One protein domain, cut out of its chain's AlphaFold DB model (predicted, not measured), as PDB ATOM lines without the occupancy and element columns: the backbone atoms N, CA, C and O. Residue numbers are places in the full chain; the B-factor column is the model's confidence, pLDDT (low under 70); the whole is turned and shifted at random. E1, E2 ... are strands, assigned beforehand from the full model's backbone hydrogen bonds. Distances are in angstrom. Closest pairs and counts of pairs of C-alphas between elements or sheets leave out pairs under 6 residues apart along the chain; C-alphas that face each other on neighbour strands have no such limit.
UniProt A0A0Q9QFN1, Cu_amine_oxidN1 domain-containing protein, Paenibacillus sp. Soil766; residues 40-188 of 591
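Overview. This is residues 40 to 188 of the 591 residues of the protein "Cu_amine_oxidN1 domain-containing protein" of Paenibacillus sp. Soil766 (UniProt A0A0Q9QFN1). One strongly twisted sheet of nine strands folds round on itself into a loose barrel that is not fully closed: E1, E2, E7 and E5 make one wall, E4, E3, E8 and E9 the other, and the edge strands E1 and E9 stay apart. The hairpin of E5 and E6 runs out from this body as a long arm, and its tip, residues 121 to 126, sticks out free. The printed part has 149 residues, with no named helix and nine named strands, E1 to E9 in order along the chain; the class is all strand. The sheet is branched at E5 and mixed, antiparallel in its neighbour pairs but for the parallel pair E4 and E5. The whole is compact, with a radius of gyration of the C-alphas of 15.0 A, and spans 48 by 35 by 30 A, the arm adding to the length.

Along the chain. E1, residues 40 to 48, begins with C-alpha 40 at (214.346, 130.371, 161.383) and is 23.5 A long from first to last C-alpha. E2, residues 67 to 81, is the longest strand by residues; it bends by 140 degrees at residue 78 and measures 21.6 A. E3 is residues 83 to 89, 18.6 A. E4, residues 95 to 102, bends by 95 degrees at residue 98 and measures 14.7 A. E5, residues 110 to 122, spans 37.7 A and ends with C-alpha 122 at (200.527, 108.498, 167.537). E6, residues 125 to 132, is 22.6 A long. E7, residues 146 to 158, bends by 135 degrees at residue 149 and measures 18.7 A. E8 is residues 169 to 176, 23.4 A, and E9 is residues 179 to 182, 10.1 A, ending with C-alpha 182 at (222.749, 135.274, 166.522).

Arrangement. E1 and E2 form an antiparallel hairpin at 163 degrees, with N 42 and O 72 at 2.8 A. On the other side of E2 lies E7, antiparallel at 162 degrees, with N 71 and O 154 at 2.8 A and, past the bend in E2, N 79 and O 148 at 2.9 A. E2 and E3 meet only through their link. The closest C-alphas of E2 and E8 are those of Ile 81 and Thr 176, 4.9 A apart. E3 and E4 form a hairpin, with N 86 and O 101 at 2.8 A. E8 lies on the other side of E3, antiparallel at 160 degrees, with N 87 and O 171 at 2.9 A. E4 and E5 are parallel at 51 degrees, with N 112 and O 102 at 2.9 A. E5 pairs in a staggered way: E4 and E6 lie on one side of it, beside residues 110 to 112 and 115 to 122, and E7 on the other side, beside residues 112 to 117. In the hairpin of E5 and E6, N 118 and O 129 are 2.8 A apart; E5 and E7 are antiparallel at 133 degrees, with N 115 and O 155 at 2.8 A. The closest C-alphas of E3 and E5 are those of Leu 86 and Leu 112, 7.1 A apart. E8 and E9 form a hairpin, with N 174 and O 181 at 2.8 A, and residues 169 to 170 of E8 pair antiparallel with residues 186 to 187.

Size, cuts and confidence. The two C-alphas farthest apart, those of Asn 96 and Ser 124, are 50.0 A apart. The printed part has no cut. The links E1 to E2, residues 49 to 66, and E6 to E7, residues 133 to 145, are long. The mean pLDDT of the printed part is 76.8; 40 residues are under 70, among them residues 89 to 98, 105 to 109 and 119 to 128.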
ATOM      1  N   GLU A  40     215.208 129.276 160.920       77.62
ATOM      2  CA  GLU A  40     214.346 130.371 161.383       77.62
ATOM      3  C   GLU A  40     214.178 130.286 162.907       77.62
ATOM      4  O   GLU A  40     213.662 129.300 163.430       77.62
ATOM      5  N   ILE A  41     214.585 131.330 163.633       74.12
ATOM      6  CA  ILE A  41     214.330 131.445 165.076       74.12
ATOM      7  C   ILE A  41     212.954 132.080 165.255       74.12
ATOM      8  O   ILE A  41     212.759 133.252 164.937       74.12
ATOM      9  N   LYS A  42     211.999 131.301 165.755       77.19
ATOM     10  CA  LYS A  42     210.614 131.739 165.962       77.19
ATOM     11  C   LYS A  42     210.440 132.481 167.276       77.19
ATOM     12  O   LYS A  42     209.689 133.448 167.343       77.19
ATOM     13  N   GLU A  43     211.139 132.034 168.310       80.50
ATOM     14  CA  GLU A  43     211.112 132.656 169.627       80.50
ATOM     15  C   GLU A  43     212.415 132.344 170.363       80.50
ATOM     16  O   GLU A  43     212.936 131.234 170.286       80.50
ATOM     17  N   PHE A  44     212.916 133.337 171.089       84.38
ATOM     18  CA  PHE A  44     213.927 133.176 172.120       84.38
ATOM     19  C   PHE A  44     213.512 134.069 173.292       84.38
ATOM     20  O   PHE A  44     213.273 135.263 173.093       84.38
ATOM     21  N   SER A  45     213.336 133.506 174.485       82.12
ATOM     22  CA  SER A  45     212.831 134.240 175.652       82.12
ATOM     23  C   SER A  45     213.443 133.714 176.951       82.12
ATOM     24  O   SER A  45     213.677 132.522 177.090       82.12
ATOM     25  N   LEU A  46     213.718 134.603 177.912       82.19
ATOM     26  CA  LEU A  46     214.043 134.221 179.288       82.19
ATOM     27  C   LEU A  46     212.720 134.087 180.045       82.19
ATOM     28  O   LEU A  46     212.005 135.082 180.196       82.19
ATOM     29  N   LEU A  47     212.390 132.869 180.466       81.31
ATOM     30  CA  LEU A  47     211.123 132.538 181.113       81.31
ATOM     31  C   LEU A  47     211.161 132.865 182.605       81.31
ATOM     32  O   LEU A  47     210.317 133.602 183.114       81.31
ATOM     33  N   ASP A  48     212.154 132.324 183.302       78.69
ATOM     34  CA  ASP A  48     212.313 132.460 184.742       78.69
ATOM     35  C   ASP A  48     213.770 132.230 185.166       78.69
ATOM     36  O   ASP A  48     214.640 131.913 184.357       78.69
ATOM     37  N   THR A  49     214.033 132.446 186.450       82.12
ATOM     38  CA  THR A  49     215.323 132.152 187.084       82.12
ATOM     39  C   THR A  49     215.102 131.335 188.360       82.12
ATOM     40  O   THR A  49     215.657 131.654 189.416       82.12
ATOM     41  N   ALA A  50     214.139 130.410 188.335       76.50
ATOM     42  CA  ALA A  50     213.637 129.719 189.524       76.50
ATOM     43  C   ALA A  50     214.073 128.252 189.613       76.50
ATOM     44  O   ALA A  50     214.123 127.724 190.727       76.50
ATOM     45  N   ALA A  51     214.353 127.619 188.474       78.12
ATOM     46  CA  ALA A  51     214.736 126.215 188.390       78.12
ATOM     47  C   ALA A  51     216.196 125.986 188.829       78.12
ATOM     48  O   ALA A  51     217.018 126.874 188.684       78.12
ATOM     49  N   ASP A  52     216.510 124.805 189.360       81.25
ATOM     50  CA  ASP A  52     217.872 124.335 189.675       81.25
ATOM     51  C   ASP A  52     217.994 122.943 189.041       81.25
ATOM     52  O   ASP A  52     217.502 121.950 189.587       81.25
ATOM     53  N   ILE A  53     218.476 122.911 187.800       81.69
ATOM     54  CA  ILE A  53     218.511 121.741 186.911       81.69
ATOM     55  C   ILE A  53     219.947 121.410 186.504       81.69
ATOM     56  O   ILE A  53     220.294 120.228 186.425       81.69
ATOM     57  N   VAL A  54     220.769 122.422 186.222       81.38
ATOM     58  CA  VAL A  54     222.147 122.253 185.757       81.38
ATOM     59  C   VAL A  54     223.140 122.854 186.737       81.38
ATOM     60  O   VAL A  54     222.912 123.894 187.339       81.38
ATOM     61  N   GLY A  55     224.292 122.211 186.845       69.38
ATOM     62  CA  GLY A  55     225.433 122.734 187.569       69.38
ATOM     63  C   GLY A  55     226.393 123.457 186.632       69.38
ATOM     64  O   GLY A  55     226.210 123.513 185.411       69.38
ATOM     65  N   ALA A  56     227.499 123.949 187.182       68.94
ATOM     66  CA  ALA A  56     228.524 124.646 186.407       68.94
ATOM     67  C   ALA A  56     229.111 123.827 185.230       68.94
ATOM     68  O   ALA A  56     229.687 124.417 184.310       68.94
ATOM     69  N   ALA A  57     229.008 122.488 185.252       75.25
ATOM     70  CA  ALA A  57     229.633 121.603 184.261       75.25
ATOM     71  C   ALA A  57     228.790 120.412 183.765       75.25
ATOM     72  O   ALA A  57     229.148 119.820 182.740       75.25
ATOM     73  N   ASP A  58     227.705 120.049 184.450       78.94
ATOM     74  CA  ASP A  58     226.845 118.909 184.113       78.94
ATOM     75  C   ASP A  58     225.372 119.149 184.498       78.94
ATOM     76  O   ASP A  58     225.028 120.167 185.092       78.94
ATOM     77  N   PHE A  59     224.481 118.232 184.115       82.44
ATOM     78  CA  PHE A  59     223.055 118.242 184.475       82.44
ATOM     79  C   PHE A  59     222.822 117.766 185.924       82.44
ATOM     80  O   PHE A  59     222.102 116.795 186.173       82.44
ATOM     81  N   THR A  60     223.470 118.431 186.880       80.50
ATOM     82  CA  THR A  60     223.310 118.170 188.314       80.50
ATOM     83  C   THR A  60     222.855 119.442 189.026       80.50
ATOM     84  O   THR A  60     223.606 120.413 189.007       80.50
ATOM     85  N   PRO A  61     221.694 119.441 189.705       83.38
ATOM     86  CA  PRO A  61     221.292 120.554 190.559       83.38
ATOM     87  C   PRO A  61     222.361 120.852 191.616       83.38
ATOM     88  O   PRO A  61     222.801 119.943 192.331       83.38
ATOM     89  N   GLU A  62     222.793 122.108 191.713       78.56
ATOM     90  CA  GLU A  62     223.911 122.527 192.575       78.56
ATOM     91  C   GLU A  62     223.482 123.457 193.720       78.56
ATOM     92  O   GLU A  62     224.318 123.923 194.498       78.56
ATOM     93  N   GLY A  63     222.176 123.694 193.868       72.50
ATOM     94  CA  GLY A  63     221.601 124.583 194.878       72.50
ATOM     95  C   GLY A  63     221.515 126.045 194.435       72.50
ATOM     96  O   GLY A  63     221.018 126.879 195.198       72.50
ATOM     97  N   ASN A  64     221.968 126.360 193.218       75.00
ATOM     98  CA  ASN A  64     221.874 127.679 192.599       75.00
ATOM     99  C   ASN A  64     220.771 127.672 191.531       75.00
ATOM    100  O   ASN A  64     220.619 126.707 190.799       75.00
ATOM    101  N   LYS A  65     219.987 128.753 191.439       80.69
ATOM    102  CA  LYS A  65     218.849 128.816 190.510       80.69
ATOM    103  C   LYS A  65     219.257 129.271 189.115       80.69
ATOM    104  O   LYS A  65     219.548 130.452 188.941       80.69
ATOM    105  N   ASP A  66     219.174 128.394 188.137       82.12
ATOM    106  CA  ASP A  66     219.505 128.607 186.734       82.12
ATOM    107  C   ASP A  66     218.630 129.652 186.050       82.12
ATOM    108  O   ASP A  66     217.466 129.859 186.397       82.12
ATOM    109  N   GLY A  67     219.177 130.277 185.010       86.38
ATOM    110  CA  GLY A  67     218.369 130.996 184.034       86.38
ATOM    111  C   GLY A  67     217.717 130.003 183.091       86.38
ATOM    112  O   GLY A  67     218.413 129.212 182.452       86.38
ATOM    113  N   HIS A  68     216.395 130.068 183.001       88.88
ATOM    114  CA  HIS A  68     215.586 129.183 182.183       88.88
ATOM    115  C   HIS A  68     215.084 129.928 180.946       88.88
ATOM    116  O   HIS A  68     214.245 130.829 181.030       88.88
ATOM    117  N   PHE A  69     215.610 129.554 179.785       90.44
ATOM    118  CA  PHE A  69     215.281 130.166 178.506       90.44
ATOM    119  C   PHE A  69     214.508 129.200 177.623       90.44
ATOM    120  O   PHE A  69     214.769 128.002 177.615       90.44
ATOM    121  N   LYS A  70     213.627 129.749 176.797       89.00
ATOM    122  CA  LYS A  70     212.925 129.019 175.753       89.00
ATOM    123  C   LYS A  70     213.471 129.387 174.388       89.00
ATOM    124  O   LYS A  70     213.665 130.568 174.098       89.00
ATOM    125  N   LEU A  71     213.654 128.389 173.533       89.31
ATOM    126  CA  LEU A  71     214.021 128.552 172.133       89.31
ATOM    127  C   LEU A  71     213.057 127.758 171.244       89.31
ATOM    128  O   LEU A  71     212.966 126.536 171.349       89.31
ATOM    129  N   LEU A  72     212.379 128.447 170.327       83.31
ATOM    130  CA  LEU A  72     211.643 127.825 169.228       83.31
ATOM    131  C   LEU A  72     212.417 128.045 167.932       83.31
ATOM    132  O   LEU A  72     212.612 129.181 167.492       83.31
ATOM    133  N   LEU A  73     212.816 126.949 167.302       85.38
ATOM    134  CA  LEU A  73     213.636 126.936 166.097       85.38
ATOM    135  C   LEU A  73     212.914 126.161 164.996       85.38
ATOM    136  O   LEU A  73     212.358 125.094 165.241       85.38
ATOM    137  N   ASN A  74     212.921 126.667 163.769       84.88
ATOM    138  CA  ASN A  74     212.555 125.906 162.585       84.88
ATOM    139  C   ASN A  74     213.799 125.662 161.728       84.88
ATOM    140  O   ASN A  74     214.509 126.598 161.370       84.88
ATOM    141  N   LEU A  75     214.046 124.396 161.406       85.19
ATOM    142  CA  LEU A  75     215.093 123.959 160.492       85.19
ATOM    143  C   LEU A  75     214.431 123.297 159.280       85.19
ATOM    144  O   LEU A  75     214.004 122.148 159.345       85.19
ATOM    145  N   ALA A  76     214.321 124.019 158.168       81.56
ATOM    146  CA  ALA A  76     213.688 123.547 156.937       81.56
ATOM    147  C   ALA A  76     214.438 122.383 156.272       81.56
ATOM    148  O   ALA A  76     213.853 121.669 155.465       81.56
ATOM    149  N   ASN A  77     215.723 122.210 156.594       84.44
ATOM    150  CA  ASN A  77     216.528 121.068 156.184       84.44
ATOM    151  C   ASN A  77     217.238 120.488 157.404       84.44
ATOM    152  O   ASN A  77     217.606 121.229 158.324       84.44
ATOM    153  N   LYS A  78     217.542 119.194 157.344       88.00
ATOM    154  CA  LYS A  78     218.429 118.530 158.298       88.00
ATOM    155  C   LYS A  78     219.753 119.293 158.460       88.00
ATOM    156  O   LYS A  78     220.519 119.450 157.505       88.00
ATOM    157  N   THR A  79     219.987 119.817 159.662       85.00
ATOM    158  CA  THR A  79     221.074 120.755 159.968       85.00
ATOM    159  C   THR A  79     221.840 120.291 161.199       85.00
ATOM    160  O   THR A  79     221.259 120.006 162.245       85.00
ATOM    161  N   VAL A  80     223.165 120.230 161.067       85.88
ATOM    162  CA  VAL A  80     224.081 119.966 162.181       85.88
ATOM    163  C   VAL A  80     224.280 121.256 162.971       85.88
ATOM    164  O   VAL A  80     224.656 122.276 162.393       85.88
ATOM    165  N   ILE A  81     224.046 121.196 164.281       87.25
ATOM    166  CA  ILE A  81     224.381 122.264 165.225       87.25
ATOM    167  C   ILE A  81     225.704 121.887 165.885       87.25
ATOM    168  O   ILE A  81     225.780 120.882 166.593       87.25
ATOM    169  N   ASN A  82     226.743 122.683 165.647       82.31
ATOM    170  CA  ASN A  82     228.080 122.461 166.192       82.31
ATOM    171  C   ASN A  82     228.141 122.885 167.659       82.31
ATOM    172  O   ASN A  82     228.540 122.098 168.514       82.31
ATOM    173  N   SER A  83     227.700 124.107 167.956       84.12
ATOM    174  CA  SER A  83     227.719 124.680 169.298       84.12
ATOM    175  C   SER A  83     226.531 125.621 169.504       84.12
ATOM    176  O   SER A  83     225.948 126.136 168.547       84.12
ATOM    177  N   VAL A  84     226.140 125.804 170.765       87.56
ATOM    178  CA  VAL A  84     225.191 126.844 171.172       87.56
ATOM    179  C   VAL A  84     225.827 127.613 172.317       87.56
ATOM    180  O   VAL A  84     226.292 127.002 173.285       87.56
ATOM    181  N   VAL A  85     225.859 128.937 172.195       85.75
ATOM    182  CA  VAL A  85     226.462 129.845 173.170       85.75
ATOM    183  C   VAL A  85     225.431 130.888 173.575       85.75
ATOM    184  O   VAL A  85     224.863 131.576 172.740       85.75
ATOM    185  N   LEU A  86     225.190 131.016 174.870       87.88
ATOM    186  CA  LEU A  86     224.403 132.088 175.456       87.88
ATOM    187  C   LEU A  86     225.366 133.107 176.063       87.88
ATOM    188  O   LEU A  86     226.242 132.736 176.850       87.88
ATOM    189  N   ARG A  87     225.187 134.385 175.733       86.44
ATOM    190  CA  ARG A  87     225.999 135.488 176.256       86.44
ATOM    191  C   ARG A  87     225.129 136.532 176.936       86.44
ATOM    192  O   ARG A  87     224.060 136.882 176.429       86.44
ATOM    193  N   SER A  88     225.599 137.056 178.062       81.81
ATOM    194  CA  SER A  88     225.062 138.283 178.643       81.81
ATOM    195  C   SER A  88     225.636 139.493 177.907       81.81
ATOM    196  O   SER A  88     226.842 139.634 177.720       81.81
ATOM    197  N   THR A  89     224.755 140.399 177.514       68.75
ATOM    198  CA  THR A  89     225.069 141.567 176.692       68.75
ATOM    199  C   THR A  89     224.398 142.816 177.254       68.75
ATOM    200  O   THR A  89     223.575 142.750 178.179       68.75
ATOM    201  N   ASP A  90     224.767 143.980 176.736       66.50
ATOM    202  CA  ASP A  90     223.932 145.173 176.858       66.50
ATOM    203  C   ASP A  90     222.710 145.105 175.915       66.50
ATOM    204  O   ASP A  90     222.476 144.124 175.212       66.50
ATOM    205  N   GLU A  91     221.867 146.136 175.906       60.66
ATOM    206  CA  GLU A  91     220.686 146.186 175.025       60.66
ATOM    207  C   GLU A  91     220.994 146.252 173.522       60.66
ATOM    208  O   GLU A  91     220.084 146.061 172.717       60.66
ATOM    209  N   TYR A  92     222.263 146.443 173.154       57.06
ATOM    210  CA  TYR A  92     222.750 146.498 171.778       57.06
ATOM    211  C   TYR A  92     223.461 145.201 171.353       57.06
ATOM    212  O   TYR A  92     223.870 145.079 170.202       57.06
ATOM    213  N   GLY A  93     223.585 144.212 172.247       54.72
ATOM    214  CA  GLY A  93     224.223 142.925 171.958       54.72
ATOM    215  C   GLY A  93     225.745 142.911 172.134       54.72
ATOM    216  O   GLY A  93     226.376 141.899 171.804       54.72
ATOM    217  N   LYS A  94     226.347 143.983 172.676       58.75
ATOM    218  CA  LYS A  94     227.776 144.018 173.027       58.75
ATOM    219  C   LYS A  94     228.013 143.165 174.266       58.75
ATOM    220  O   LYS A  94     227.245 143.236 175.227       58.75
ATOM    221  N   ASP A  95     229.067 142.350 174.239       63.97
ATOM    222  CA  ASP A  95     229.435 141.533 175.393       63.97
ATOM    223  C   ASP A  95     229.738 142.420 176.595       63.97
ATOM    224  O   ASP A  95     230.491 143.390 176.515       63.97
ATOM    225  N   ASN A  96     229.158 142.060 177.734       62.53
ATOM    226  CA  ASN A  96     229.490 142.682 179.012       62.53
ATOM    227  C   ASN A  96     230.420 141.790 179.858       62.53
ATOM    228  O   ASN A  96     230.721 142.133 181.001       62.53
ATOM    229  N   TYR A  97     230.838 140.643 179.302       58.94
ATOM    230  CA  TYR A  97     231.717 139.629 179.896       58.94
ATOM    231  C   TYR A  97     231.278 139.101 181.273       58.94
ATOM    232  O   TYR A  97     232.084 138.504 181.989       58.94
ATOM    233  N   GLN A  98     230.010 139.291 181.657       66.19
ATOM    234  CA  GLN A  98     229.501 138.844 182.958       66.19
ATOM    235  C   GLN A  98     229.008 137.393 182.937       66.19
ATOM    236  O   GLN A  98     228.996 136.750 183.981       66.19
ATOM    237  N   GLY A  99     228.632 136.860 181.774       74.06
ATOM    238  CA  GLY A  99     227.954 135.577 181.635       74.06
ATOM    239  C   GLY A  99     228.168 134.960 180.258       74.06
ATOM    240  O   GLY A  99     227.710 135.509 179.260       74.06
ATOM    241  N   VAL A 100     228.842 133.808 180.199       78.06
ATOM    242  CA  VAL A 100     228.954 133.004 178.973       78.06
ATOM    243  C   VAL A 100     228.664 131.544 179.303       78.06
ATOM    244  O   VAL A 100     229.425 130.904 180.039       78.06
ATOM    245  N   TRP A 101     227.591 131.013 178.723       86.31
ATOM    246  CA  TRP A 101     227.182 129.617 178.849       86.31
ATOM    247  C   TRP A 101     227.254 128.928 177.498       86.31
ATOM    248  O   TRP A 101     226.938 129.533 176.477       86.31
ATOM    249  N   ARG A 102     227.676 127.668 177.462       87.06
ATOM    250  CA  ARG A 102     227.906 126.963 176.196       87.06
ATOM    251  C   ARG A 102     227.785 125.452 176.302       87.06
ATOM    252  O   ARG A 102     227.921 124.880 177.383       87.06
ATOM    253  N   THR A 103     227.591 124.800 175.162       85.19
ATOM    254  CA  THR A 103     227.471 123.336 175.064       85.19
ATOM    255  C   THR A 103     228.816 122.600 174.953       85.19
ATOM    256  O   THR A 103     228.910 121.430 175.336       85.19
ATOM    257  N   ASN A 104     229.879 123.258 174.473       78.81
ATOM    258  CA  ASN A 104     231.227 122.693 174.316       78.81
ATOM    259  C   ASN A 104     232.268 123.414 175.199       78.81
ATOM    260  O   ASN A 104     232.206 124.622 175.418       78.81
ATOM    261  N   ARG A 105     233.260 122.688 175.733       65.25
ATOM    262  CA  ARG A 105     234.250 123.257 176.675       65.25
ATOM    263  C   ARG A 105     235.546 123.677 175.985       65.25
ATOM    264  O   ARG A 105     236.598 123.090 176.216       65.25
ATOM    265  N   VAL A 106     235.457 124.694 175.131       54.94
ATOM    266  CA  VAL A 106     236.608 125.214 174.364       54.94
ATOM    267  C   VAL A 106     237.484 126.187 175.172       54.94
ATOM    268  O   VAL A 106     238.692 126.223 174.978       54.94
ATOM    269  N   THR A 107     236.892 126.953 176.099       53.44
ATOM    270  CA  THR A 107     237.565 127.919 177.004       53.44
ATOM    271  C   THR A 107     236.810 128.018 178.350       53.44
ATOM    272  O   THR A 107     235.946 127.182 178.633       53.44
ATOM    273  N   THR A 108     237.115 129.011 179.197       57.34
ATOM    274  CA  THR A 108     236.374 129.321 180.436       57.34
ATOM    275  C   THR A 108     234.939 129.757 180.133       57.34
ATOM    276  O   THR A 108     234.721 130.669 179.340       57.34
ATOM    277  N   GLY A 109     233.964 129.106 180.762       60.75
ATOM    278  CA  GLY A 109     232.527 129.354 180.623       60.75
ATOM    279  C   GLY A 109     231.732 128.278 181.364       60.75
ATOM    280  O   GLY A 109     232.300 127.245 181.734       60.75
ATOM    281  N   TRP A 110     230.446 128.523 181.596       79.69
ATOM    282  CA  TRP A 110     229.558 127.580 182.284       79.69
ATOM    283  C   TRP A 110     228.775 126.726 181.292       79.69
ATOM    284  O   TRP A 110     228.693 127.039 180.101       79.69
ATOM    285  N   LEU A 111     228.222 125.616 181.769       83.19
ATOM    286  CA  LEU A 111     227.371 124.775 180.942       83.19
ATOM    287  C   LEU A 111     226.098 125.538 180.540       83.19
ATOM    288  O   LEU A 111     225.404 126.092 181.391       83.19
ATOM    289  N   LEU A 112     225.787 125.531 179.243       89.31
ATOM    290  CA  LEU A 112     224.429 125.744 178.745       89.31
ATOM    291  C   LEU A 112     223.808 124.368 178.526       89.31
ATOM    292  O   LEU A 112     224.180 123.659 177.586       89.31
ATOM    293  N   GLY A 113     222.909 123.967 179.414       89.69
ATOM    294  CA  GLY A 113     222.167 122.727 179.266       89.69
ATOM    295  C   GLY A 113     221.013 122.898 178.289       89.69
ATOM    296  O   GLY A 113     220.305 123.894 178.349       89.69
ATOM    297  N   ILE A 114     220.822 121.932 177.398       92.81
ATOM    298  CA  ILE A 114     219.741 121.922 176.413       92.81
ATOM    299  C   ILE A 114     218.857 120.704 176.656       92.81
ATOM    300  O   ILE A 114     219.331 119.563 176.660       92.81
ATOM    301  N   VAL A 115     217.562 120.955 176.808       88.44
ATOM    302  CA  VAL A 115     216.508 119.943 176.860       88.44
ATOM    303  C   VAL A 115     215.581 120.162 175.673       88.44
ATOM    304  O   VAL A 115     215.162 121.284 175.412       88.44
ATOM    305  N   GLN A 116     215.275 119.111 174.924       87.25
ATOM    306  CA  GLN A 116     214.317 119.159 173.823       87.25
ATOM    307  C   GLN A 116     212.973 118.591 174.275       87.25
ATOM    308  O   GLN A 116     212.930 117.463 174.764       87.25
ATOM    309  N   ASP A 117     211.880 119.321 174.040       78.69
ATOM    310  CA  ASP A 117     210.526 118.766 174.147       78.69
ATOM    311  C   ASP A 117     210.117 118.139 172.806       78.69
ATOM    312  O   ASP A 117     210.044 118.811 171.769       78.69
ATOM    313  N   LYS A 118     209.874 116.827 172.810       75.19
ATOM    314  CA  LYS A 118     209.430 116.054 171.650       75.19
ATOM    315  C   LYS A 118     207.953 115.720 171.781       75.19
ATOM    316  O   LYS A 118     207.548 114.878 172.578       75.19
ATOM    317  N   THR A 119     207.146 116.320 170.913       65.19
ATOM    318  CA  THR A 119     205.742 115.938 170.740       65.19
ATOM    319  C   THR A 119     205.641 114.708 169.836       65.19
ATOM    320  O   THR A 119     205.783 114.798 168.615       65.19
ATOM    321  N   VAL A 120     205.371 113.545 170.421       65.00
ATOM    322  CA  VAL A 120     205.137 112.291 169.701       65.00
ATOM    323  C   VAL A 120     203.639 112.136 169.459       65.00
ATOM    324  O   VAL A 120     202.863 111.879 170.378       65.00
ATOM    325  N   VAL A 121     203.214 112.295 168.207       60.81
ATOM    326  CA  VAL A 121     201.819 112.081 167.801       60.81
ATOM    327  C   VAL A 121     201.670 110.663 167.260       60.81
ATOM    328  O   VAL A 121     202.130 110.348 166.165       60.81
ATOM    329  N   THR A 122     201.004 109.802 168.021       64.12
ATOM    330  CA  THR A 122     200.527 108.498 167.537       64.12
ATOM    331  C   THR A 122     199.051 108.603 167.142       64.12
ATOM    332  O   THR A 122     198.350 109.481 167.649       64.12
ATOM    333  N   PRO A 123     198.521 107.697 166.293       56.25
ATOM    334  CA  PRO A 123     197.105 107.709 165.908       56.25
ATOM    335  C   PRO A 123     196.115 107.671 167.086       56.25
ATOM    336  O   PRO A 123     194.944 107.993 166.909       56.25
ATOM    337  N   SER A 124     196.563 107.259 168.275       54.53
ATOM    338  CA  SER A 124     195.744 107.107 169.479       54.53
ATOM    339  C   SER A 124     196.061 108.107 170.598       54.53
ATOM    340  O   SER A 124     195.272 108.203 171.539       54.53
ATOM    341  N   ARG A 125     197.188 108.834 170.544       52.28
ATOM    342  CA  ARG A 125     197.610 109.770 171.602       52.28
ATOM    343  C   ARG A 125     198.753 110.682 171.153       52.28
ATOM    344  O   ARG A 125     199.694 110.217 170.514       52.28
ATOM    345  N   THR A 126     198.719 111.935 171.598       57.19
ATOM    346  CA  THR A 126     199.884 112.830 171.609       57.19
ATOM    347  C   THR A 126     200.572 112.750 172.972       57.19
ATOM    348  O   THR A 126     199.917 112.936 174.000       57.19
ATOM    349  N   THR A 127     201.868 112.451 173.004       57.38
ATOM    350  CA  THR A 127     202.708 112.461 174.213       57.38
ATOM    351  C   THR A 127     203.827 113.489 174.067       57.38
ATOM    352  O   THR A 127     204.303 113.719 172.961       57.38
ATOM    353  N   HIS A 128     204.221 114.126 175.169       59.84
ATOM    354  CA  HIS A 128     205.389 115.007 175.239       59.84
ATOM    355  C   HIS A 128     206.491 114.268 175.997       59.84
ATOM    356  O   HIS A 128     206.249 113.788 177.107       59.84
ATOM    357  N   GLU A 129     207.657 114.125 175.381       74.25
ATOM    358  CA  GLU A 129     208.839 113.507 175.977       74.25
ATOM    359  C   GLU A 129     209.976 114.527 176.004       74.25
ATOM    360  O   GLU A 129     210.320 115.101 174.973       74.25
ATOM    361  N   SER A 130     210.572 114.743 177.177       76.69
ATOM    362  CA  SER A 130     211.737 115.616 177.330       76.69
ATOM    363  C   SER A 130     213.028 114.808 177.196       76.69
ATOM    364  O   SER A 130     213.215 113.809 177.893       76.69
ATOM    365  N   GLU A 131     213.938 115.253 176.332       85.38
ATOM    366  CA  GLU A 131     215.255 114.642 176.121       85.38
ATOM    367  C   GLU A 131     216.374 115.634 176.448       85.38
ATOM    368  O   GLU A 131     216.404 116.742 175.919       85.38
ATOM    369  N   ILE A 132     217.328 115.229 177.290       86.88
ATOM    370  CA  ILE A 132     218.544 116.011 177.551       86.88
ATOM    371  C   ILE A 132     219.507 115.828 176.374       86.88
ATOM    372  O   ILE A 132     219.997 114.727 176.133       86.88
ATOM    373  N   ILE A 133     219.818 116.915 175.671       90.06
ATOM    374  CA  ILE A 133     220.658 116.895 174.466       90.06
ATOM    375  C   ILE A 133     222.152 116.839 174.812       90.06
ATOM    376  O   ILE A 133     222.938 116.150 174.150       90.06
ATOM    377  N   ASN A 134     222.565 117.543 175.867       88.06
ATOM    378  CA  ASN A 134     223.953 117.579 176.326       88.06
ATOM    379  C   ASN A 134     224.044 117.417 177.854       88.06
ATOM    380  O   ASN A 134     224.073 118.415 178.555       88.06
ATOM    381  N   PRO A 135     224.176 116.195 178.407       80.19
ATOM    382  CA  PRO A 135     224.181 115.965 179.865       80.19
ATOM    383  C   PRO A 135     225.354 116.628 180.620       80.19
ATOM    384  O   PRO A 135     225.404 116.611 181.845       80.19
ATOM    385  N   GLY A 136     226.295 117.212 179.886       81.19
ATOM    386  CA  GLY A 136     227.348 118.093 180.359       81.19
ATOM    387  C   GLY A 136     228.055 118.701 179.155       81.19
ATOM    388  O   GLY A 136     227.548 118.642 178.027       81.19
ATOM    389  N   PHE A 137     229.246 119.251 179.367       79.94
ATOM    390  CA  PHE A 137     230.069 119.678 178.240       79.94
ATOM    391  C   PHE A 137     230.366 118.512 177.292       79.94
ATOM    392  O   PHE A 137     230.676 117.397 177.728       79.94
ATOM    393  N   ARG A 138     230.329 118.782 175.984       75.88
ATOM    394  CA  ARG A 138     230.811 117.823 174.981       75.88
ATOM    395  C   ARG A 138     232.268 117.441 175.254       75.88
ATOM    396  O   ARG A 138     233.085 118.295 175.604       75.88
ATOM    397  N   LYS A 139     232.571 116.141 175.132       68.25
ATOM    398  CA  LYS A 139     233.892 115.580 175.468       68.25
ATOM    399  C   LYS A 139     234.951 115.985 174.447       68.25
ATOM    400  O   LYS A 139     236.097 116.206 174.826       68.25
ATOM    401  N   ASP A 140     234.554 116.083 173.182       72.62
ATOM    402  CA  ASP A 140     235.339 116.671 172.100       72.62
ATOM    403  C   ASP A 140     234.698 118.009 171.708       72.62
ATOM    404  O   ASP A 140     233.486 118.101 171.525       72.62
ATOM    405  N   VAL A 141     235.508 119.061 171.595       66.31
ATOM    406  CA  VAL A 141     235.046 120.409 171.230       66.31
ATOM    407  C   VAL A 141     234.476 120.483 169.812       66.31
ATOM    408  O   VAL A 141     233.706 121.399 169.527       66.31
ATOM    409  N   ASN A 142     234.832 119.518 168.959       71.06
ATOM    410  CA  ASN A 142     234.322 119.374 167.597       71.06
ATOM    411  C   ASN A 142     233.114 118.425 167.509       71.06
ATOM    412  O   ASN A 142     232.557 118.252 166.425       71.06
ATOM    413  N   GLU A 143     232.720 117.776 168.611       79.44
ATOM    414  CA  GLU A 143     231.519 116.944 168.637       79.44
ATOM    415  C   GLU A 143     230.283 117.853 168.565       79.44
ATOM    416  O   GLU A 143     230.072 118.665 169.472       79.44
ATOM    417  N   PRO A 144     229.440 117.733 167.522       85.94
ATOM    418  CA  PRO A 144     228.282 118.602 167.372       85.94
ATOM    419  C   PRO A 144     227.287 118.381 168.513       85.94
ATOM    420  O   PRO A 144     227.180 117.278 169.052       85.94
ATOM    421  N   VAL A 145     226.499 119.403 168.852       87.38
ATOM    422  CA  VAL A 145     225.348 119.304 169.774       87.38
ATOM    423  C   VAL A 145     224.339 118.273 169.276       87.38
ATOM    424  O   VAL A 145     223.774 117.514 170.059       87.38
ATOM    425  N   GLY A 146     224.150 118.201 167.963       88.25
ATOM    426  CA  GLY A 146     223.295 117.209 167.337       88.25
ATOM    427  C   GLY A 146     222.940 117.587 165.910       88.25
ATOM    428  O   GLY A 146     223.418 118.582 165.363       88.25
ATOM    429  N   GLU A 147     222.083 116.775 165.311       91.44
ATOM    430  CA  GLU A 147     221.542 116.998 163.979       91.44
ATOM    431  C   GLU A 147     220.019 117.055 164.083       91.44
ATOM    432  O   GLU A 147     219.392 116.130 164.603       91.44
ATOM    433  N   PHE A 148     219.430 118.151 163.611       90.38
ATOM    434  CA  PHE A 148     218.023 118.461 163.846       90.38
ATOM    435  C   PHE A 148     217.320 118.920 162.562       90.38
ATOM    436  O   PHE A 148     217.953 119.423 161.632       90.38
ATOM    437  N   GLU A 149     215.999 118.751 162.513       89.75
ATOM    438  CA  GLU A 149     215.140 119.134 161.387       89.75
ATOM    439  C   GLU A 149     213.719 119.441 161.887       89.75
ATOM    440  O   GLU A 149     213.259 118.849 162.864       89.75
ATOM    441  N   GLY A 150     213.005 120.336 161.205       86.38
ATOM    442  CA  GLY A 150     211.612 120.671 161.486       86.38
ATOM    443  C   GLY A 150     211.430 121.763 162.541       86.38
ATOM    444  O   GLY A 150     212.322 122.572 162.781       86.38
ATOM    445  N   ASN A 151     210.233 121.824 163.136       85.50
ATOM    446  CA  ASN A 151     209.939 122.722 164.257       85.50
ATOM    447  C   ASN A 151     210.414 122.079 165.561       85.50
ATOM    448  O   ASN A 151     209.990 120.972 165.891       85.50
ATOM    449  N   LEU A 152     211.260 122.785 166.296       87.12
ATOM    450  CA  LEU A 152     211.944 122.309 167.487       87.12
ATOM    451  C   LEU A 152     211.666 123.274 168.635       87.12
ATOM    452  O   LEU A 152     211.738 124.491 168.456       87.12
ATOM    453  N   THR A 153     211.390 122.709 169.805       87.69
ATOM    454  CA  THR A 153     211.259 123.444 171.062       87.69
ATOM    455  C   THR A 153     212.362 122.970 171.992       87.69
ATOM    456  O   THR A 153     212.451 121.775 172.284       87.69
ATOM    457  N   PHE A 154     213.197 123.903 172.437       91.25
ATOM    458  CA  PHE A 154     214.245 123.653 173.413       91.25
ATOM    459  C   PHE A 154     214.045 124.523 174.650       91.25
ATOM    460  O   PHE A 154     213.792 125.724 174.529       91.25
ATOM    461  N   ASP A 155     214.237 123.918 175.813       89.75
ATOM    462  CA  ASP A 155     214.480 124.616 177.068       89.75
ATOM    463  C   ASP A 155     215.994 124.655 177.298       89.75
ATOM    464  O   ASP A 155     216.688 123.637 177.192       89.75
ATOM    465  N   LEU A 156     216.520 125.848 177.563       92.69
ATOM    466  CA  LEU A 156     217.934 126.085 177.817       92.69
ATOM    467  C   LEU A 156     218.116 126.493 179.276       92.69
ATOM    468  O   LEU A 156     217.463 127.423 179.750       92.69
ATOM    469  N   TYR A 157     219.037 125.832 179.964       89.50
ATOM    470  CA  TYR A 157     219.348 126.075 181.367       89.50
ATOM    471  C   TYR A 157     220.777 126.583 181.489       89.50
ATOM    472  O   TYR A 157     221.729 125.928 181.057       89.50
ATOM    473  N   ALA A 158     220.921 127.777 182.045       88.56
ATOM    474  CA  ALA A 158     222.192 128.454 182.225       88.56
ATOM    475  C   ALA A 158     222.520 128.526 183.722       88.56
ATOM    476  O   ALA A 158     221.843 129.255 184.449       88.56
ATOM    477  N   SER A 159     223.552 127.792 184.168       80.12
ATOM    478  CA  SER A 159     223.962 127.763 185.586       80.12
ATOM    479  C   SER A 159     224.219 129.173 186.115       80.12
ATOM    480  O   SER A 159     225.072 129.911 185.609       80.12
ATOM    481  N   ASN A 160     223.447 129.579 187.116       67.81
ATOM    482  CA  ASN A 160     223.478 130.944 187.624       67.81
ATOM    483  C   ASN A 160     224.364 131.056 188.865       67.81
ATOM    484  O   ASN A 160     223.916 130.898 189.998       67.81
ATOM    485  N   ASN A 161     225.616 131.448 188.660       61.19
ATOM    486  CA  ASN A 161     226.544 131.760 189.749       61.19
ATOM    487  C   ASN A 161     226.499 133.252 190.152       61.19
ATOM    488  O   ASN A 161     227.523 133.847 190.485       61.19
ATOM    489  N   GLY A 162     225.317 133.881 190.086       62.69
ATOM    490  CA  GLY A 162     225.112 135.316 190.349       62.69
ATOM    491  C   GLY A 162     225.295 136.221 189.123       62.69
ATOM    492  O   GLY A 162     225.322 137.450 189.241       62.69
ATOM    493  N   THR A 163     225.431 135.616 187.946       66.62
ATOM    494  CA  THR A 163     225.705 136.287 186.670       66.62
ATOM    495  C   THR A 163     224.455 136.503 185.827       66.62
ATOM    496  O   THR A 163     224.477 137.355 184.944       66.62
ATOM    497  N   ILE A 164     223.347 135.818 186.130       74.38
ATOM    498  CA  ILE A 164     222.055 136.053 185.476       74.38
ATOM    499  C   ILE A 164     221.299 137.122 186.256       74.38
ATOM    500  O   ILE A 164     220.887 136.918 187.398       74.38
ATOM    501  N   LYS A 165     221.136 138.285 185.629       68.81
ATOM    502  CA  LYS A 165     220.435 139.447 186.183       68.81
ATOM    503  C   LYS A 165     219.247 139.828 185.308       68.81
ATOM    504  O   LYS A 165     219.342 139.827 184.083       68.81
ATOM    505  N   GLU A 166     218.155 140.239 185.949       66.88
ATOM    506  CA  GLU A 166     216.948 140.742 185.272       66.88
ATOM    507  C   GLU A 166     217.201 142.044 184.490       66.88
ATOM    508  O   GLU A 166     216.477 142.369 183.554       66.88
ATOM    509  N   THR A 167     218.243 142.789 184.868       64.81
ATOM    510  CA  THR A 167     218.634 144.068 184.260       64.81
ATOM    511  C   THR A 167     219.492 143.917 183.003       64.81
ATOM    512  O   THR A 167     219.795 144.919 182.357       64.81
ATOM    513  N   GLN A 168     219.901 142.695 182.658       70.38
ATOM    514  CA  GLN A 168     220.779 142.415 181.525       70.38
ATOM    515  C   GLN A 168     220.009 141.907 180.313       70.38
ATOM    516  O   GLN A 168     218.909 141.361 180.432       70.38
ATOM    517  N   SER A 169     220.626 142.078 179.147       76.94
ATOM    518  CA  SER A 169     220.153 141.465 177.917       76.94
ATOM    519  C   SER A 169     220.917 140.173 177.647       76.94
ATOM    520  O   SER A 169     222.060 140.014 178.073       76.94
ATOM    521  N   TYR A 170     220.310 139.255 176.906       82.88
ATOM    522  CA  TYR A 170     220.921 137.987 176.527       82.88
ATOM    523  C   TYR A 170     220.812 137.767 175.030       82.88
ATOM    524  O   TYR A 170     219.792 138.082 174.415       82.88
ATOM    525  N   VAL A 171     221.866 137.198 174.462       81.12
ATOM    526  CA  VAL A 171     221.949 136.823 173.054       81.12
ATOM    527  C   VAL A 171     222.309 135.346 172.973       81.12
ATOM    528  O   VAL A 171     223.178 134.877 173.709       81.12
ATOM    529  N   LEU A 172     221.638 134.621 172.082       84.75
ATOM    530  CA  LEU A 172     221.941 133.234 171.771       84.75
ATOM    531  C   LEU A 172     222.638 133.149 170.415       84.75
ATOM    532  O   LEU A 172     222.130 133.662 169.416       84.75
ATOM    533  N   GLU A 173     223.770 132.463 170.384       83.62
ATOM    534  CA  GLU A 173     224.512 132.108 169.185       83.62
ATOM    535  C   GLU A 173     224.363 130.613 168.912       83.62
ATOM    536  O   GLU A 173     224.551 129.785 169.802       83.62
ATOM    537  N   ILE A 174     224.021 130.260 167.677       82.31
ATOM    538  CA  ILE A 174     223.902 128.876 167.217       82.31
ATOM    539  C   ILE A 174     224.883 128.707 166.067       82.31
ATOM    540  O   ILE A 174     224.742 129.340 165.023       82.31
ATOM    541  N   GLU A 175     225.881 127.857 166.242       80.44
ATOM    542  CA  GLU A 175     226.889 127.596 165.225       80.44
ATOM    543  C   GLU A 175     226.507 126.374 164.390       80.44
ATOM    544  O   GLU A 175     226.147 125.318 164.916       80.44
ATOM    545  N   THR A 176     226.638 126.492 163.073       79.25
ATOM    546  CA  THR A 176     226.471 125.382 162.131       79.25
ATOM    547  C   THR A 176     227.638 125.351 161.146       79.25
ATOM    548  O   THR A 176     228.297 126.373 160.943       79.25
ATOM    549  N   PRO A 177     227.859 124.241 160.417       72.00
ATOM    550  CA  PRO A 177     228.875 124.192 159.361       72.00
ATOM    551  C   PRO A 177     228.695 125.235 158.245       72.00
ATOM    552  O   PRO A 177     229.608 125.449 157.451       72.00
ATOM    553  N   LYS A 178     227.510 125.853 158.139       70.56
ATOM    554  CA  LYS A 178     227.183 126.857 157.119       70.56
ATOM    555  C   LYS A 178     227.314 128.302 157.616       70.56
ATOM    556  O   LYS A 178     227.137 129.206 156.806       70.56
ATOM    557  N   GLY A 179     227.593 128.511 158.901       61.72
ATOM    558  CA  GLY A 179     227.662 129.830 159.530       61.72
ATOM    559  C   GLY A 179     227.028 129.857 160.921       61.72
ATOM    560  O   GLY A 179     226.413 128.879 161.364       61.72
ATOM    561  N   THR A 180     227.175 131.001 161.584       67.56
ATOM    562  CA  THR A 180     226.685 131.251 162.945       67.56
ATOM    563  C   THR A 180     225.474 132.170 162.907       67.56
ATOM    564  O   THR A 180     225.475 133.195 162.227       67.56
ATOM    565  N   PHE A 181     224.437 131.817 163.656       72.81
ATOM    566  CA  PHE A 181     223.225 132.612 163.821       72.81
ATOM    567  C   PHE A 181     223.227 133.262 165.188       72.81
ATOM    568  O   PHE A 181     223.592 132.609 166.158       72.81
ATOM    569  N   VAL A 182     222.769 134.506 165.275       70.00
ATOM    570  CA  VAL A 182     222.749 135.274 166.522       70.00
ATOM    571  C   VAL A 182     221.353 135.864 166.709       70.00
ATOM    572  O   VAL A 182     220.803 136.457 165.778       70.00
ATOM    573  N   THR A 183     220.741 135.679 167.879       70.75
ATOM    574  CA  THR A 183     219.435 136.284 168.187       70.75
ATOM    575  C   THR A 183     219.565 137.786 168.424       70.75
ATOM    576  O   THR A 183     220.620 138.284 168.809       70.75
ATOM    577  N   LYS A 184     218.452 138.518 168.299       69.12
ATOM    578  CA  LYS A 184     218.371 139.861 168.890       69.12
ATOM    579  C   LYS A 184     218.531 139.771 170.419       69.12
ATOM    580  O   LYS A 184     218.120 138.752 170.987       69.12
ATOM    581  N   PRO A 185     219.074 140.805 171.085       72.31
ATOM    582  CA  PRO A 185     219.129 140.851 172.541       72.31
ATOM    583  C   PRO A 185     217.726 140.784 173.157       72.31
ATOM    584  O   PRO A 185     216.811 141.490 172.726       72.31
ATOM    585  N   ILE A 186     217.552 139.943 174.175       73.75
ATOM    586  CA  ILE A 186     216.299 139.807 174.933       73.75
ATOM    587  C   ILE A 186     216.513 140.154 176.407       73.75
ATOM    588  O   ILE A 186     217.571 139.866 176.954       73.75
ATOM    589  N   LYS A 187     215.510 140.739 177.070       71.94
ATOM    590  CA  LYS A 187     215.521 141.005 178.522       71.94
ATOM    591  C   LYS A 187     214.534 140.094 179.250       71.94
ATOM    592  O   LYS A 187     213.594 139.573 178.643       71.94
ATOM    593  N   TYR A 188     214.733 139.938 180.558       57.97
ATOM    594  CA  TYR A 188     213.786 139.235 181.416       57.97
ATOM    595  C   TYR A 188     212.406 139.897 181.390       57.97
ATOM    596  O   TYR A 188     212.288 141.112 181.551       57.97
TER     597      TYR A 188